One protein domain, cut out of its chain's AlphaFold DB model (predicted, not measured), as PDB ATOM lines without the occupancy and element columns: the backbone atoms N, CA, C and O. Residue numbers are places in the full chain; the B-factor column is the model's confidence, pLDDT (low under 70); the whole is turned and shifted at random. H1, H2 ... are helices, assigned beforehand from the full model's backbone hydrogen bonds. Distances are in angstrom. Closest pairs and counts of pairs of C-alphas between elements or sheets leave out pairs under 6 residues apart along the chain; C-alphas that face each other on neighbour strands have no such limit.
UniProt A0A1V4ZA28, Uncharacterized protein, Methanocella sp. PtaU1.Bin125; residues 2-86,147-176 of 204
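This is residues 2 to 86 and 147 to 176 of the 204 residues of an uncharacterized protein of Methanocella sp. PtaU1.Bin125 (UniProt A0A1V4ZA28). The longest helix, H1, runs along one side of an elongated body of crossed helices, in which H5 passes through the middle with H1, H3 and H4 packed round it. Beyond this body, at the far end of H1, the short H2 folds back as the second arm of a helical hairpin. The printed part has 115 residues with five named helices, H1 to H5 in order along the chain, and no named strand; its class is all helix. It is only just compact, close to loose, with a radius of gyration of the C-alphas of 15.6 A, and only just a rod, spanning 51 by 25 by 25 A.

H1 is residues 3 to 29, 39.3 A from C-alpha 3 at (-54.874, -53.509, -15.403) to C-alpha 29 at (-25.550, -30.668, -28.191). H2 is residues 34 to 42, 11.5 A long. H3, residues 48 to 61, is 19.9 A long, and H4, residues 65 to 80, is 22.3 A long. H5, residues 147 to 171, is 35.9 A long and ends with C-alpha 171 at (-38.370, -67.145, -13.332).

H1 and H5 are the hub, touching three other helices each. With residues 14 to 18 alone H1 touches H5, at a steep tilt of 45 degrees, opposite ways; the closest C-alphas are those of Val 14 and Val 158, 6.6 A apart. H1 touches H4 with residues 3 to 7 alone, closest at the C-alphas of Asn 3 and Asn 67, 7.1 A apart. H1 and H2 form a hairpin at a steep tilt of 39 degrees, the closest C-alphas being those of Leu 29 and Gly 35, 4.4 A apart. H1 and H3 are close but not clearly touching, with the closest C-alphas, those of Leu 6 and Ser 61, 6.8 A apart. H3 touches H5 at a steep tilt of 54 degrees, the same way, closest at the C-alphas of Ile 54 and Ile 162, 6.6 A apart. H4 touches H5 with 25 pairs of C-alphas within 8 A, closest at Ser 75 and Asn 163, 5.1 A; they run opposite ways at a shallow tilt of 34.9 degrees, only just short of steep. H2 is apart from H3, H4 and H5. In H1, H2, H3, H4 and H5 every O i to N i+4 pair is within hydrogen-bond range.

The two C-alphas farthest apart are those of Pro 32 and Lys 176, at 52.0 A. Residues 87 to 146 are not printed, and C-alphas 86 and 147 are 10.7 A apart across this cut, which lies in the link from H4 to H5. The links H1 to H2, H2 to H3 and H3 to H4 are tight. The mean pLDDT of the printed part is 79.9; residues 42 to 43, 82 and 173 to 176 are under 70.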
ATOM      1  N   ASN A   2     -56.156 -51.216 -11.280       78.88
ATOM      2  CA  ASN A   2     -56.756 -51.845 -12.458       78.88
ATOM      3  C   ASN A   2     -55.667 -52.129 -13.518       78.88
ATOM      4  O   ASN A   2     -54.669 -51.408 -13.584       78.88
ATOM      5  N   ASN A   3     -55.845 -53.151 -14.359       74.19
ATOM      6  CA  ASN A   3     -54.874 -53.509 -15.403       74.19
ATOM      7  C   ASN A   3     -54.641 -52.343 -16.377       74.19
ATOM      8  O   ASN A   3     -53.512 -52.073 -16.767       74.19
ATOM      9  N   GLU A   4     -55.685 -51.587 -16.706       77.88
ATOM     10  CA  GLU A   4     -55.583 -50.403 -17.569       77.88
ATOM     11  C   GLU A   4     -54.738 -49.286 -16.937       77.88
ATOM     12  O   GLU A   4     -53.917 -48.659 -17.610       77.88
ATOM     13  N   GLU A   5     -54.863 -49.075 -15.623       80.88
ATOM     14  CA  GLU A   5     -54.057 -48.098 -14.885       80.88
ATOM     15  C   GLU A   5     -52.582 -48.507 -14.840       80.88
ATOM     16  O   GLU A   5     -51.700 -47.658 -14.978       80.88
ATOM     17  N   LEU A   6     -52.296 -49.805 -14.697       78.44
ATOM     18  CA  LEU A   6     -50.938 -50.353 -14.763       78.44
ATOM     19  C   LEU A   6     -50.287 -50.083 -16.117       78.44
ATOM     20  O   LEU A   6     -49.140 -49.638 -16.189       78.44
ATOM     21  N   ILE A   7     -51.033 -50.286 -17.196       79.19
ATOM     22  CA  ILE A   7     -50.542 -50.052 -18.553       79.19
ATOM     23  C   ILE A   7     -50.284 -48.560 -18.773       79.19
ATOM     24  O   ILE A   7     -49.198 -48.173 -19.205       79.19
ATOM     25  N   LEU A   8     -51.241 -47.704 -18.408       83.62
ATOM     26  CA  LEU A   8     -51.121 -46.253 -18.568       83.62
ATOM     27  C   LEU A   8     -49.972 -45.668 -17.740       83.62
ATOM     28  O   LEU A   8     -49.214 -44.834 -18.236       83.62
ATOM     29  N   THR A   9     -49.810 -46.103 -16.489       83.62
ATOM     30  CA  THR A   9     -48.710 -45.650 -15.620       83.62
ATOM     31  C   THR A   9     -47.351 -46.103 -16.142       83.62
ATOM     32  O   THR A   9     -46.404 -45.315 -16.145       83.62
ATOM     33  N   THR A  10     -47.266 -47.325 -16.671       82.19
ATOM     34  CA  THR A  10     -46.053 -47.844 -17.312       82.19
ATOM     35  C   THR A  10     -45.664 -47.004 -18.516       82.19
ATOM     36  O   THR A  10     -44.531 -46.534 -18.603       82.19
ATOM     37  N   ILE A  11     -46.616 -46.759 -19.416       84.38
ATOM     38  CA  ILE A  11     -46.399 -45.947 -20.614       84.38
ATOM     39  C   ILE A  11     -45.929 -44.539 -20.223       84.38
ATOM     40  O   ILE A  11     -44.926 -44.057 -20.749       84.38
ATOM     41  N   LYS A  12     -46.577 -43.905 -19.236       87.50
ATOM     42  CA  LYS A  12     -46.151 -42.596 -18.709       87.50
ATOM     43  C   LYS A  12     -44.714 -42.621 -18.184       87.50
ATOM     44  O   LYS A  12     -43.954 -41.697 -18.463       87.50
ATOM     45  N   LYS A  13     -44.311 -43.677 -17.466       86.56
ATOM     46  CA  LYS A  13     -42.936 -43.812 -16.959       86.56
ATOM     47  C   LYS A  13     -41.922 -43.952 -18.099       86.56
ATOM     48  O   LYS A  13     -40.865 -43.325 -18.030       86.56
ATOM     49  N   VAL A  14     -42.245 -44.704 -19.154       85.25
ATOM     50  CA  VAL A  14     -41.394 -44.810 -20.355       85.25
ATOM     51  C   VAL A  14     -41.205 -43.440 -21.012       85.25
ATOM     52  O   VAL A  14     -40.068 -43.040 -21.270       85.25
ATOM     53  N   TYR A  15     -42.287 -42.683 -21.209       86.00
ATOM     54  CA  TYR A  15     -42.204 -41.337 -21.788       86.00
ATOM     55  C   TYR A  15     -41.432 -40.351 -20.902       86.00
ATOM     56  O   TYR A  15     -40.641 -39.569 -21.423       86.00
ATOM     57  N   ALA A  16     -41.567 -40.433 -19.577       87.06
ATOM     58  CA  ALA A  16     -40.789 -39.600 -18.659       87.06
ATOM     59  C   ALA A  16     -39.276 -39.882 -18.750       87.06
ATOM     60  O   ALA A  16     -38.462 -38.957 -18.763       87.06
ATOM     61  N   ILE A  17     -38.878 -41.158 -18.860       83.62
ATOM     62  CA  ILE A  17     -37.468 -41.548 -19.039       83.62
ATOM     63  C   ILE A  17     -36.928 -41.028 -20.376       83.62
ATOM     64  O   ILE A  17     -35.798 -40.530 -20.442       83.62
ATOM     65  N   ARG A  18     -37.742 -41.116 -21.433       84.62
ATOM     66  CA  ARG A  18     -37.420 -40.576 -22.755       84.62
ATOM     67  C   ARG A  18     -37.192 -39.066 -22.693       84.62
ATOM     68  O   ARG A  18     -36.139 -38.604 -23.122       84.62
ATOM     69  N   GLU A  19     -38.121 -38.312 -22.116       86.12
ATOM     70  CA  GLU A  19     -38.022 -36.852 -22.021       86.12
ATOM     71  C   GLU A  19     -36.770 -36.413 -21.243       86.12
ATOM     72  O   GLU A  19     -36.033 -35.529 -21.684       86.12
ATOM     73  N   ALA A  20     -36.458 -37.082 -20.127       85.12
ATOM     74  CA  ALA A  20     -35.246 -36.809 -19.355       85.12
ATOM     75  C   ALA A  20     -33.962 -37.033 -20.179       85.12
ATOM     76  O   ALA A  20     -33.008 -36.257 -20.080       85.12
ATOM     77  N   ARG A  21     -33.926 -38.069 -21.032       82.94
ATOM     78  CA  ARG A  21     -32.792 -38.315 -21.940       82.94
ATOM     79  C   ARG A  21     -32.709 -37.309 -23.075       82.94
ATOM     80  O   ARG A  21     -31.598 -36.948 -23.469       82.94
ATOM     81  N   GLU A  22     -33.843 -36.876 -23.609       83.94
ATOM     82  CA  GLU A  22     -33.880 -35.843 -24.644       83.94
ATOM     83  C   GLU A  22     -33.315 -34.524 -24.110       83.94
ATOM     84  O   GLU A  22     -32.438 -33.954 -24.755       83.94
ATOM     85  N   LYS A  23     -33.689 -34.114 -22.889       84.94
ATOM     86  CA  LYS A  23     -33.129 -32.923 -22.219       84.94
ATOM     87  C   LYS A  23     -31.612 -33.015 -22.038       84.94
ATOM     88  O   LYS A  23     -30.888 -32.145 -22.510       84.94
ATOM     89  N   GLN A  24     -31.110 -34.127 -21.492       80.25
ATOM     90  CA  GLN A  24     -29.660 -34.364 -21.366       80.25
ATOM     91  C   GLN A  24     -28.929 -34.356 -22.715       80.25
ATOM     92  O   GLN A  24     -27.759 -33.988 -22.808       80.25
ATOM     93  N   THR A  25     -29.588 -34.828 -23.773       80.94
ATOM     94  CA  THR A  25     -29.014 -34.825 -25.122       80.94
ATOM     95  C   THR A  25     -28.951 -33.406 -25.672       80.94
ATOM     96  O   THR A  25     -27.922 -33.025 -26.221       80.94
ATOM     97  N   ALA A  26     -30.020 -32.628 -25.501       83.00
ATOM     98  CA  ALA A  26     -30.080 -31.236 -25.919       83.00
ATOM     99  C   ALA A  26     -28.998 -30.397 -25.224       83.00
ATOM    100  O   ALA A  26     -28.287 -29.657 -25.895       83.00
ATOM    101  N   GLU A  27     -28.790 -30.589 -23.918       83.06
ATOM    102  CA  GLU A  27     -27.699 -29.951 -23.163       83.06
ATOM    103  C   GLU A  27     -26.320 -30.303 -23.736       83.06
ATOM    104  O   GLU A  27     -25.477 -29.434 -23.934       83.06
ATOM    105  N   ARG A  28     -26.084 -31.578 -24.070       79.94
ATOM    106  CA  ARG A  28     -24.806 -32.010 -24.661       79.94
ATOM    107  C   ARG A  28     -24.570 -31.404 -26.042       79.94
ATOM    108  O   ARG A  28     -23.432 -31.057 -26.352       79.94
ATOM    109  N   LEU A  29     -25.619 -31.259 -26.851       80.50
ATOM    110  CA  LEU A  29     -25.550 -30.668 -28.191       80.50
ATOM    111  C   LEU A  29     -25.233 -29.164 -28.182       80.50
ATOM    112  O   LEU A  29     -24.824 -28.649 -29.218       80.50
ATOM    113  N   GLN A  30     -25.339 -28.474 -27.037       81.06
ATOM    114  CA  GLN A  30     -24.930 -27.065 -26.916       81.06
ATOM    115  C   GLN A  30     -23.430 -26.862 -27.174       81.06
ATOM    116  O   GLN A  30     -23.020 -25.789 -27.606       81.06
ATOM    117  N   THR A  31     -22.602 -27.889 -26.942       76.31
ATOM    118  CA  THR A  31     -21.180 -27.855 -27.311       76.31
ATOM    119  C   THR A  31     -20.984 -28.329 -28.759       76.31
ATOM    120  O   THR A  31     -21.199 -29.516 -29.033       76.31
ATOM    121  N   PRO A  32     -20.570 -27.456 -29.700       72.06
ATOM    122  CA  PRO A  32     -20.419 -27.834 -31.103       72.06
ATOM    123  C   PRO A  32     -19.330 -28.903 -31.269       72.06
ATOM    124  O   PRO A  32     -18.320 -28.890 -30.564       72.06
ATOM    125  N   LEU A  33     -19.548 -29.841 -32.200       72.81
ATOM    126  CA  LEU A  33     -18.717 -31.027 -32.486       72.81
ATOM    127  C   LEU A  33     -18.571 -32.026 -31.318       72.81
ATOM    128  O   LEU A  33     -18.988 -33.175 -31.441       72.81
ATOM    129  N   LEU A  34     -18.055 -31.599 -30.162       79.50
ATOM    130  CA  LEU A  34     -17.889 -32.418 -28.952       79.50
ATOM    131  C   LEU A  34     -19.216 -32.990 -28.443       79.50
ATOM    132  O   LEU A  34     -19.264 -34.141 -28.007       79.50
ATOM    133  N   GLY A  35     -20.294 -32.211 -28.522       76.88
ATOM    134  CA  GLY A  35     -21.641 -32.646 -28.175       76.88
ATOM    135  C   GLY A  35     -22.130 -33.786 -29.057       76.88
ATOM    136  O   GLY A  35     -22.562 -34.818 -28.545       76.88
ATOM    137  N   TYR A  36     -21.987 -33.634 -30.374       76.62
ATOM    138  CA  TYR A  36     -22.361 -34.651 -31.358       76.62
ATOM    139  C   TYR A  36     -21.556 -35.937 -31.175       76.62
ATOM    140  O   TYR A  36     -22.147 -37.011 -31.085       76.62
ATOM    141  N   VAL A  37     -20.235 -35.834 -30.994       78.50
ATOM    142  CA  VAL A  37     -19.378 -36.992 -30.699       78.50
ATOM    143  C   VAL A  37     -19.813 -37.672 -29.400       78.50
ATOM    144  O   VAL A  37     -19.995 -38.886 -29.373       78.50
ATOM    145  N   ARG A  38     -20.051 -36.918 -28.319       77.50
ATOM    146  CA  ARG A  38     -20.507 -37.487 -27.038       77.50
ATOM    147  C   ARG A  38     -21.866 -38.169 -27.145       77.50
ATOM    148  O   ARG A  38     -22.095 -39.159 -26.452       77.50
ATOM    149  N   VAL A  39     -22.778 -37.645 -27.958       78.44
ATOM    150  CA  VAL A  39     -24.098 -38.247 -28.183       78.44
ATOM    151  C   VAL A  39     -23.979 -39.509 -29.036       78.44
ATOM    152  O   VAL A  39     -24.607 -40.516 -28.708       78.44
ATOM    153  N   ALA A  40     -23.139 -39.482 -30.069       72.44
ATOM    154  CA  ALA A  40     -22.887 -40.621 -30.941       72.44
ATOM    155  C   ALA A  40     -22.184 -41.773 -30.201       72.44
ATOM    156  O   ALA A  40     -22.598 -42.924 -30.313       72.44
ATOM    157  N   VAL A  41     -21.175 -41.461 -29.381       70.94
ATOM    158  CA  VAL A  41     -20.425 -42.441 -28.572       70.94
ATOM    159  C   VAL A  41     -21.223 -42.900 -27.351       70.94
ATOM    160  O   VAL A  41     -21.199 -44.075 -26.998       70.94
ATOM    161  N   GLY A  42     -21.964 -41.995 -26.706       68.50
ATOM    162  CA  GLY A  42     -22.771 -42.301 -25.521       68.50
ATOM    163  C   GLY A  42     -23.950 -43.245 -25.790       68.50
ATOM    164  O   GLY A  42     -24.524 -43.787 -24.845       68.50
ATOM    165  N   GLY A  43     -24.298 -43.454 -27.062       67.69
ATOM    166  CA  GLY A  43     -25.299 -44.417 -27.501       67.69
ATOM    167  C   GLY A  43     -26.737 -44.083 -27.087       67.69
ATOM    168  O   GLY A  43     -27.081 -42.964 -26.689       67.69
ATOM    169  N   THR A  44     -27.601 -45.091 -27.220       72.81
ATOM    170  CA  THR A  44     -29.040 -45.062 -26.890       72.81
ATOM    171  C   THR A  44     -29.379 -45.964 -25.697       72.81
ATOM    172  O   THR A  44     -30.523 -46.361 -25.520       72.81
ATOM    173  N   GLY A  45     -28.383 -46.319 -24.881       74.38
ATOM    174  CA  GLY A  45     -28.572 -47.178 -23.712       74.38
ATOM    175  C   GLY A  45     -29.166 -46.444 -22.505       74.38
ATOM    176  O   GLY A  45     -29.024 -45.227 -22.347       74.38
ATOM    177  N   LEU A  46     -29.797 -47.196 -21.606       79.25
ATOM    178  CA  LEU A  46     -30.248 -46.705 -20.299       79.25
ATOM    179  C   LEU A  46     -29.068 -46.448 -19.354       79.25
ATOM    180  O   LEU A  46     -28.094 -47.201 -19.359       79.25
ATOM    181  N   THR A  47     -29.159 -45.417 -18.507       83.44
ATOM    182  CA  THR A  47     -28.219 -45.284 -17.381       83.44
ATOM    183  C   THR A  47     -28.515 -46.315 -16.293       83.44
ATOM    184  O   THR A  47     -29.622 -46.846 -16.195       83.44
ATOM    185  N   LYS A  48     -27.529 -46.557 -15.418       84.62
ATOM    186  CA  LYS A  48     -27.704 -47.399 -14.226       84.62
ATOM    187  C   LYS A  48     -28.847 -46.904 -13.333       84.62
ATOM    188  O   LYS A  48     -29.614 -47.719 -12.834       84.62
ATOM    189  N   ASP A  49     -28.995 -45.593 -13.171       84.38
ATOM    190  CA  ASP A  49     -30.059 -45.023 -12.337       84.38
ATOM    191  C   ASP A  49     -31.439 -45.218 -12.971       84.38
ATOM    192  O   ASP A  49     -32.372 -45.621 -12.290       84.38
ATOM    193  N   GLN A  50     -31.554 -45.088 -14.297       84.00
ATOM    194  CA  GLN A  50     -32.796 -45.404 -15.011       84.00
ATOM    195  C   GLN A  50     -33.160 -46.890 -14.910       84.00
ATOM    196  O   GLN A  50     -34.333 -47.229 -14.780       84.00
ATOM    197  N   GLN A  51     -32.171 -47.787 -14.932       83.94
ATOM    198  CA  GLN A  51     -32.408 -49.215 -14.700       83.94
ATOM    199  C   GLN A  51     -32.897 -49.490 -13.271       83.94
ATOM    200  O   GLN A  51     -33.815 -50.292 -13.084       83.94
ATOM    201  N   LYS A  52     -32.332 -48.811 -12.264       85.44
ATOM    202  CA  LYS A  52     -32.816 -48.889 -10.876       85.44
ATOM    203  C   LYS A  52     -34.243 -48.358 -10.748       85.44
ATOM    204  O   LYS A  52     -35.069 -49.028 -10.138       85.44
ATOM    205  N   ASP A  53     -34.554 -47.231 -11.382       85.31
ATOM    206  CA  ASP A  53     -35.899 -46.646 -11.396       85.31
ATOM    207  C   ASP A  53     -36.933 -47.574 -12.038       85.31
ATOM    208  O   ASP A  53     -38.029 -47.740 -11.504       85.31
ATOM    209  N   ILE A  54     -36.590 -48.207 -13.166       84.81
ATOM    210  CA  ILE A  54     -37.436 -49.219 -13.817       84.81
ATOM    211  C   ILE A  54     -37.671 -50.395 -12.863       84.81
ATOM    212  O   ILE A  54     -38.800 -50.857 -12.706       84.81
ATOM    213  N   THR A  55     -36.621 -50.844 -12.179       83.44
ATOM    214  CA  THR A  55     -36.701 -51.952 -11.221       83.44
ATOM    215  C   THR A  55     -37.602 -51.603 -10.035       83.44
ATOM    216  O   THR A  55     -38.464 -52.399  -9.653       83.44
ATOM    217  N   ALA A  56     -37.451 -50.407  -9.463       82.81
ATOM    218  CA  ALA A  56     -38.287 -49.914  -8.372       82.81
ATOM    219  C   ALA A  56     -39.752 -49.771  -8.809       82.81
ATOM    220  O   ALA A  56     -40.652 -50.220  -8.103       82.81
ATOM    221  N   PHE A  57     -39.994 -49.242 -10.011       83.06
ATOM    222  CA  PHE A  57     -41.333 -49.108 -10.578       83.06
ATOM    223  C   PHE A  57     -42.027 -50.463 -10.773       83.06
ATOM    224  O   PHE A  57     -43.170 -50.628 -10.346       83.06
ATOM    225  N   ILE A  58     -41.337 -51.452 -11.349       81.62
ATOM    226  CA  ILE A  58     -41.873 -52.816 -11.505       81.62
ATOM    227  C   ILE A  58     -42.155 -53.436 -10.135       81.62
ATOM    228  O   ILE A  58     -43.168 -54.105  -9.965       81.62
ATOM    229  N   THR A  59     -41.305 -53.169  -9.140       78.50
ATOM    230  CA  THR A  59     -41.521 -53.638  -7.761       78.50
ATOM    231  C   THR A  59     -42.767 -53.041  -7.128       78.50
ATOM    232  O   THR A  59     -43.483 -53.768  -6.457       78.50
ATOM    233  N   ALA A  60     -43.032 -51.752  -7.339       78.56
ATOM    234  CA  ALA A  60     -44.191 -51.077  -6.760       78.56
ATOM    235  C   ALA A  60     -45.507 -51.406  -7.487       78.56
ATOM    236  O   ALA A  60     -46.576 -51.387  -6.878       78.56
ATOM    237  N   SER A  61     -45.430 -51.674  -8.793       75.81
ATOM    238  CA  SER A  61     -46.611 -51.788  -9.659       75.81
ATOM    239  C   SER A  61     -47.046 -53.242  -9.892       75.81
ATOM    240  O   SER A  61     -48.235 -53.527 -10.036       75.81
ATOM    241  N   CYS A  62     -46.105 -54.193  -9.890       76.19
ATOM    242  CA  CYS A  62     -46.376 -55.622 -10.088       76.19
ATOM    243  C   CYS A  62     -46.402 -56.374  -8.747       76.19
ATOM    244  O   CYS A  62     -45.529 -57.196  -8.469       76.19
ATOM    245  N   ASN A  63     -47.413 -56.087  -7.923       73.06
ATOM    246  CA  ASN A  63     -47.582 -56.710  -6.599       73.06
ATOM    247  C   ASN A  63     -48.229 -58.105  -6.655       73.06
ATOM    248  O   ASN A  63     -48.156 -58.852  -5.684       73.06
ATOM    249  N   THR A  64     -48.858 -58.465  -7.777       72.88
ATOM    250  CA  THR A  64     -49.489 -59.774  -8.016       72.88
ATOM    251  C   THR A  64     -48.831 -60.482  -9.199       72.88
ATOM    252  O   THR A  64     -48.270 -59.844 -10.094       72.88
ATOM    253  N   GLY A  65     -48.884 -61.819  -9.205       72.44
ATOM    254  CA  GLY A  65     -48.306 -62.619 -10.291       72.44
ATOM    255  C   GLY A  65     -48.983 -62.334 -11.633       72.44
ATOM    256  O   GLY A  65     -48.325 -62.336 -12.664       72.44
ATOM    257  N   GLU A  66     -50.272 -62.001 -11.596       74.88
ATOM    258  CA  GLU A  66     -51.075 -61.622 -12.759       74.88
ATOM    259  C   GLU A  66     -50.663 -60.259 -13.342       74.88
ATOM    260  O   GLU A  66     -50.476 -60.128 -14.549       74.88
ATOM    261  N   ASN A  67     -50.389 -59.257 -12.500       77.00
ATOM    262  CA  ASN A  67     -49.866 -57.972 -12.976       77.00
ATOM    263  C   ASN A  67     -48.483 -58.138 -13.620       77.00
ATOM    264  O   ASN A  67     -48.158 -57.464 -14.598       77.00
ATOM    265  N   LEU A  68     -47.669 -59.051 -13.083       78.56
ATOM    266  CA  LEU A  68     -46.337 -59.342 -13.601       78.56
ATOM    267  C   LEU A  68     -46.390 -60.009 -14.985       78.56
ATOM    268  O   LEU A  68     -45.608 -59.631 -15.856       78.56
ATOM    269  N   THR A  69     -47.316 -60.947 -15.211       79.75
ATOM    270  CA  THR A  69     -47.487 -61.610 -16.518       79.75
ATOM    271  C   THR A  69     -48.092 -60.679 -17.566       79.75
ATOM    272  O   THR A  69     -47.665 -60.703 -18.721       79.75
ATOM    273  N   VAL A  70     -49.031 -59.805 -17.185       82.31
ATOM    274  CA  VAL A  70     -49.558 -58.756 -18.079       82.31
ATOM    275  C   VAL A  70     -48.432 -57.814 -18.512       82.31
ATOM    276  O   VAL A  70     -48.256 -57.549 -19.704       82.31
ATOM    277  N   MET A  71     -47.616 -57.360 -17.561       80.81
ATOM    278  CA  MET A  71     -46.472 -56.491 -17.833       80.81
ATOM    279  C   MET A  71     -45.413 -57.172 -18.711       80.81
ATOM    280  O   MET A  71     -44.870 -56.551 -19.628       80.81
ATOM    281  N   GLU A  72     -45.144 -58.459 -18.478       83.56
ATOM    282  CA  GLU A  72     -44.274 -59.277 -19.326       83.56
ATOM    283  C   GLU A  72     -44.798 -59.315 -20.764       83.56
ATOM    284  O   GLU A  72     -44.067 -58.969 -21.683       83.56
ATOM    285  N   LYS A  73     -46.080 -59.635 -20.982       84.12
ATOM    286  CA  LYS A  73     -46.652 -59.729 -22.336       84.12
ATOM    287  C   LYS A  73     -46.622 -58.408 -23.096       84.12
ATOM    288  O   LYS A  73     -46.307 -58.388 -24.286       84.12
ATOM    289  N   ILE A  74     -46.907 -57.300 -22.416       84.12
ATOM    290  CA  ILE A  74     -46.900 -55.967 -23.031       84.12
ATOM    291  C   ILE A  74     -45.475 -55.534 -23.364       84.12
ATOM    292  O   ILE A  74     -45.206 -55.059 -24.471       84.12
ATOM    293  N   SER A  75     -44.546 -55.729 -22.428       83.06
ATOM    294  CA  SER A  75     -43.139 -55.397 -22.649       83.06
ATOM    295  C   SER A  75     -42.482 -56.314 -23.682       83.06
ATOM    296  O   SER A  75     -41.657 -55.850 -24.468       83.06
ATOM    297  N   GLU A  76     -42.883 -57.582 -23.772       85.38
ATOM    298  CA  GLU A  76     -42.488 -58.514 -24.829       85.38
ATOM    299  C   GLU A  76     -42.986 -58.035 -26.199       85.38
ATOM    300  O   GLU A  76     -42.197 -57.951 -27.140       85.38
ATOM    301  N   PHE A  77     -44.263 -57.656 -26.315       82.94
ATOM    302  CA  PHE A  77     -44.828 -57.148 -27.567       82.94
ATOM    303  C   PHE A  77     -44.099 -55.887 -28.049       82.94
ATOM    304  O   PHE A  77     -43.641 -55.828 -29.190       82.94
ATOM    305  N   LYS A  78     -43.909 -54.909 -27.157       81.00
ATOM    306  CA  LYS A  78     -43.220 -53.648 -27.468       81.00
ATOM    307  C   LYS A  78     -41.720 -53.814 -27.723       81.00
ATOM    308  O   LYS A  78     -41.161 -53.083 -28.534       81.00
ATOM    309  N   SER A  79     -41.062 -54.772 -27.070       78.44
ATOM    310  CA  SER A  79     -39.632 -55.045 -27.286       78.44
ATOM    311  C   SER A  79     -39.344 -55.924 -28.505       78.44
ATOM    312  O   SER A  79     -38.200 -55.973 -28.948       78.44
ATOM    313  N   LYS A  80     -40.341 -56.598 -29.093       77.25
ATOM    314  CA  LYS A  80     -40.167 -57.340 -30.356       77.25
ATOM    315  C   LYS A  80     -40.133 -56.436 -31.583       77.25
ATOM    316  O   LYS A  80     -39.536 -56.811 -32.590       77.25
ATOM    317  N   THR A  81     -40.735 -55.250 -31.513       74.75
ATOM    318  CA  THR A  81     -40.659 -54.267 -32.594       74.75
ATOM    319  C   THR A  81     -39.234 -53.713 -32.654       74.75
ATOM    320  O   THR A  81     -38.831 -52.875 -31.846       74.75
ATOM    321  N   GLY A  82     -38.427 -54.262 -33.562       67.62
ATOM    322  CA  GLY A  82     -37.044 -53.842 -33.758       67.62
ATOM    323  C   GLY A  82     -36.969 -52.416 -34.296       67.62
ATOM    324  O   GLY A  82     -37.729 -52.036 -35.184       67.62
ATOM    325  N   VAL A  83     -36.025 -51.632 -33.781       78.06
ATOM    326  CA  VAL A  83     -35.795 -50.264 -34.257       78.06
ATOM    327  C   VAL A  83     -34.930 -50.315 -35.508       78.06
ATOM    328  O   VAL A  83     -33.791 -50.793 -35.482       78.06
ATOM    329  N   ARG A  84     -35.473 -49.837 -36.628       75.81
ATOM    330  CA  ARG A  84     -34.760 -49.828 -37.906       75.81
ATOM    331  C   ARG A  84     -33.750 -48.684 -37.918       75.81
ATOM    332  O   ARG A  84     -34.115 -47.524 -37.772       75.81
ATOM    333  N   LYS A  85     -32.473 -49.011 -38.131       76.38
ATOM    334  CA  LYS A  85     -31.418 -48.001 -38.286       76.38
ATOM    335  C   LYS A  85     -31.634 -47.210 -39.585       76.38
ATOM    336  O   LYS A  85     -31.663 -47.841 -40.645       76.38
ATOM    337  N   PRO A  86     -31.756 -45.871 -39.544       80.12
ATOM    338  CA  PRO A  86     -31.827 -45.058 -40.750       80.12
ATOM    339  C   PRO A  86     -30.522 -45.156 -41.546       80.12
ATOM    340  O   PRO A  86     -29.433 -45.302 -40.984       80.12
ATOM    341  N   ALA A 147     -32.729 -37.774 -34.408       80.81
ATOM    342  CA  ALA A 147     -33.526 -37.605 -33.197       80.81
ATOM    343  C   ALA A 147     -34.605 -38.688 -33.072       80.81
ATOM    344  O   ALA A 147     -34.796 -39.227 -31.981       80.81
ATOM    345  N   ASP A 148     -35.258 -39.041 -34.176       84.00
ATOM    346  CA  ASP A 148     -36.370 -39.991 -34.189       84.00
ATOM    347  C   ASP A 148     -35.864 -41.419 -33.994       84.00
ATOM    348  O   ASP A 148     -36.351 -42.136 -33.121       84.00
ATOM    349  N   TYR A 149     -34.769 -41.791 -34.662       83.06
ATOM    350  CA  TYR A 149     -34.123 -43.075 -34.389       83.06
ATOM    351  C   TYR A 149     -33.669 -43.200 -32.927       83.06
ATOM    352  O   TYR A 149     -33.842 -44.258 -32.320       83.06
ATOM    353  N   ARG A 150     -33.092 -42.146 -32.325       80.44
ATOM    354  CA  ARG A 150     -32.682 -42.204 -30.907       80.44
ATOM    355  C   ARG A 150     -33.878 -42.340 -29.974       80.44
ATOM    356  O   ARG A 150     -33.761 -43.043 -28.972       80.44
ATOM    357  N   ARG A 151     -34.994 -41.680 -30.282       83.00
ATOM    358  CA  ARG A 151     -36.250 -41.783 -29.528       83.00
ATOM    359  C   ARG A 151     -36.782 -43.205 -29.535       83.00
ATOM    360  O   ARG A 151     -37.012 -43.763 -28.462       83.00
ATOM    361  N   ASP A 152     -36.870 -43.799 -30.715       85.19
ATOM    362  CA  ASP A 152     -37.370 -45.161 -30.882       85.19
ATOM    363  C   ASP A 152     -36.420 -46.183 -30.247       85.19
ATOM    364  O   ASP A 152     -36.853 -47.095 -29.544       85.19
ATOM    365  N   ALA A 153     -35.105 -46.001 -30.414       85.06
ATOM    366  CA  ALA A 153     -34.082 -46.845 -29.796       85.06
ATOM    367  C   ALA A 153     -34.110 -46.782 -28.262       85.06
ATOM    368  O   ALA A 153     -33.948 -47.814 -27.607       85.06
ATOM    369  N   LEU A 154     -34.331 -45.596 -27.686       84.50
ATOM    370  CA  LEU A 154     -34.487 -45.422 -26.241       84.50
ATOM    371  C   LEU A 154     -35.770 -46.081 -25.733       84.50
ATOM    372  O   LEU A 154     -35.713 -46.799 -24.737       84.50
ATOM    373  N   GLU A 155     -36.904 -45.874 -26.409       86.00
ATOM    374  CA  GLU A 155     -38.171 -46.529 -26.055       86.00
ATOM    375  C   GLU A 155     -38.012 -48.056 -26.080       86.00
ATOM    376  O   GLU A 155     -38.353 -48.736 -25.110       86.00
ATOM    377  N   HIS A 156     -37.418 -48.595 -27.143       87.69
ATOM    378  CA  HIS A 156     -37.158 -50.023 -27.273       87.69
ATOM    379  C   HIS A 156     -36.263 -50.565 -26.149       87.69
ATOM    380  O   HIS A 156     -36.580 -51.598 -25.556       87.69
ATOM    381  N   GLU A 157     -35.166 -49.881 -25.808       85.44
ATOM    382  CA  GLU A 157     -34.286 -50.311 -24.714       85.44
ATOM    383  C   GLU A 157     -34.980 -50.243 -23.344       85.44
ATOM    384  O   GLU A 157     -34.784 -51.145 -22.527       85.44
ATOM    385  N   VAL A 158     -35.845 -49.248 -23.097       86.50
ATOM    386  CA  VAL A 158     -36.683 -49.175 -21.881       86.50
ATOM    387  C   VAL A 158     -37.614 -50.382 -21.796       86.50
ATOM    388  O   VAL A 158     -37.616 -51.079 -20.781       86.50
ATOM    389  N   TRP A 159     -38.353 -50.685 -22.865       88.00
ATOM    390  CA  TRP A 159     -39.247 -51.848 -22.904       88.00
ATOM    391  C   TRP A 159     -38.501 -53.168 -22.745       88.00
ATOM    392  O   TRP A 159     -38.952 -54.061 -22.031       88.00
ATOM    393  N   LYS A 160     -37.321 -53.284 -23.352       88.75
ATOM    394  CA  LYS A 160     -36.451 -54.452 -23.211       88.75
ATOM    395  C   LYS A 160     -35.937 -54.612 -21.782       88.75
ATOM    396  O   LYS A 160     -35.842 -55.739 -21.301       88.75
ATOM    397  N   ALA A 161     -35.598 -53.519 -21.100       86.75
ATOM    398  CA  ALA A 161     -35.190 -53.549 -19.698       86.75
ATOM    399  C   ALA A 161     -36.348 -53.962 -18.780       86.75
ATOM    400  O   ALA A 161     -36.149 -54.808 -17.908       86.75
ATOM    401  N   ILE A 162     -37.553 -53.439 -19.029       86.44
ATOM    402  CA  ILE A 162     -38.775 -53.850 -18.325       86.44
ATOM    403  C   ILE A 162     -39.009 -55.350 -18.506       86.44
ATOM    404  O   ILE A 162     -39.130 -56.071 -17.520       86.44
ATOM    405  N   ASN A 163     -38.984 -55.833 -19.751       88.00
ATOM    406  CA  ASN A 163     -39.209 -57.242 -20.059       88.00
ATOM    407  C   ASN A 163     -38.184 -58.147 -19.359       88.00
ATOM    408  O   ASN A 163     -38.550 -59.130 -18.723       88.00
ATOM    409  N   ARG A 164     -36.891 -57.789 -19.392       86.94
ATOM    410  CA  ARG A 164     -35.850 -58.555 -18.682       86.94
ATOM    411  C   ARG A 164     -36.129 -58.657 -17.187       86.94
ATOM    412  O   ARG A 164     -35.945 -59.734 -16.624       86.94
ATOM    413  N   GLU A 165     -36.554 -57.570 -16.552       84.31
ATOM    414  CA  GLU A 165     -36.835 -57.563 -15.117       84.31
ATOM    415  C   GLU A 165     -38.121 -58.335 -14.778       84.31
ATOM    416  O   GLU A 165     -38.133 -59.094 -13.807       84.31
ATOM    417  N   CYS A 166     -39.163 -58.240 -15.610       83.44
ATOM    418  CA  CYS A 166     -40.374 -59.059 -15.494       83.44
ATOM    419  C   CYS A 166     -40.052 -60.554 -15.630       83.44
ATOM    420  O   CYS A 166     -40.327 -61.322 -14.709       83.44
ATOM    421  N   VAL A 167     -39.365 -60.958 -16.704       85.00
ATOM    422  CA  VAL A 167     -38.942 -62.350 -16.939       85.00
ATOM    423  C   VAL A 167     -38.062 -62.860 -15.798       85.00
ATOM    424  O   VAL A 167     -38.225 -63.996 -15.350       85.00
ATOM    425  N   ARG A 168     -37.134 -62.035 -15.290       84.62
ATOM    426  CA  ARG A 168     -36.282 -62.392 -14.145       84.62
ATOM    427  C   ARG A 168     -37.126 -62.728 -12.917       84.62
ATOM    428  O   ARG A 168     -36.870 -63.742 -12.275       84.62
ATOM    429  N   ARG A 169     -38.146 -61.923 -12.616       78.62
ATOM    430  CA  ARG A 169     -39.032 -62.117 -11.456       78.62
ATOM    431  C   ARG A 169     -40.012 -63.270 -11.625       78.62
ATOM    432  O   ARG A 169     -40.267 -63.985 -10.658       78.62
ATOM    433  N   VAL A 170     -40.509 -63.494 -12.839       79.44
ATOM    434  CA  VAL A 170     -41.333 -64.665 -13.165       79.44
ATOM    435  C   VAL A 170     -40.517 -65.943 -12.956       79.44
ATOM    436  O   VAL A 170     -40.942 -66.827 -12.214       79.44
ATOM    437  N   LYS A 171     -39.290 -66.003 -13.499       77.44
ATOM    438  CA  LYS A 171     -38.370 -67.145 -13.332       77.44
ATOM    439  C   LYS A 171     -37.930 -67.378 -11.886       77.44
ATOM    440  O   LYS A 171     -37.716 -68.520 -11.498       77.44
ATOM    441  N   GLN A 172     -37.811 -66.321 -11.082       74.81
ATOM    442  CA  GLN A 172     -37.498 -66.419  -9.649       74.81
ATOM    443  C   GLN A 172     -38.687 -66.891  -8.787       74.81
ATOM    444  O   GLN A 172     -38.553 -67.006  -7.569       74.81
ATOM    445  N   GLY A 173     -39.825 -67.228  -9.402       57.12
ATOM    446  CA  GLY A 173     -40.980 -67.805  -8.721       57.12
ATOM    447  C   GLY A 173     -41.897 -66.755  -8.109       57.12
ATOM    448  O   GLY A 173     -42.180 -66.849  -6.921       57.12
ATOM    449  N   GLY A 174     -42.309 -65.765  -8.915       53.91
ATOM    450  CA  GLY A 174     -43.436 -64.849  -8.687       53.91
ATOM    451  C   GLY A 174     -43.801 -64.593  -7.221       53.91
ATOM    452  O   GLY A 174     -44.592 -65.328  -6.647       53.91
ATOM    453  N   ILE A 175     -43.259 -63.525  -6.627       51.50
ATOM    454  CA  ILE A 175     -43.719 -62.976  -5.335       51.50
ATOM    455  C   ILE A 175     -43.722 -64.031  -4.209       51.50
ATOM    456  O   ILE A 175     -44.707 -64.249  -3.513       51.50
ATOM    457  N   LYS A 176     -42.580 -64.667  -3.935       45.62
ATOM    458  CA  LYS A 176     -42.395 -65.424  -2.679       45.62
ATOM    459  C   LYS A 176     -42.207 -64.537  -1.429       45.62
ATOM    460  O   LYS A 176     -41.814 -65.045  -0.388       45.62
TER     461      LYS A 176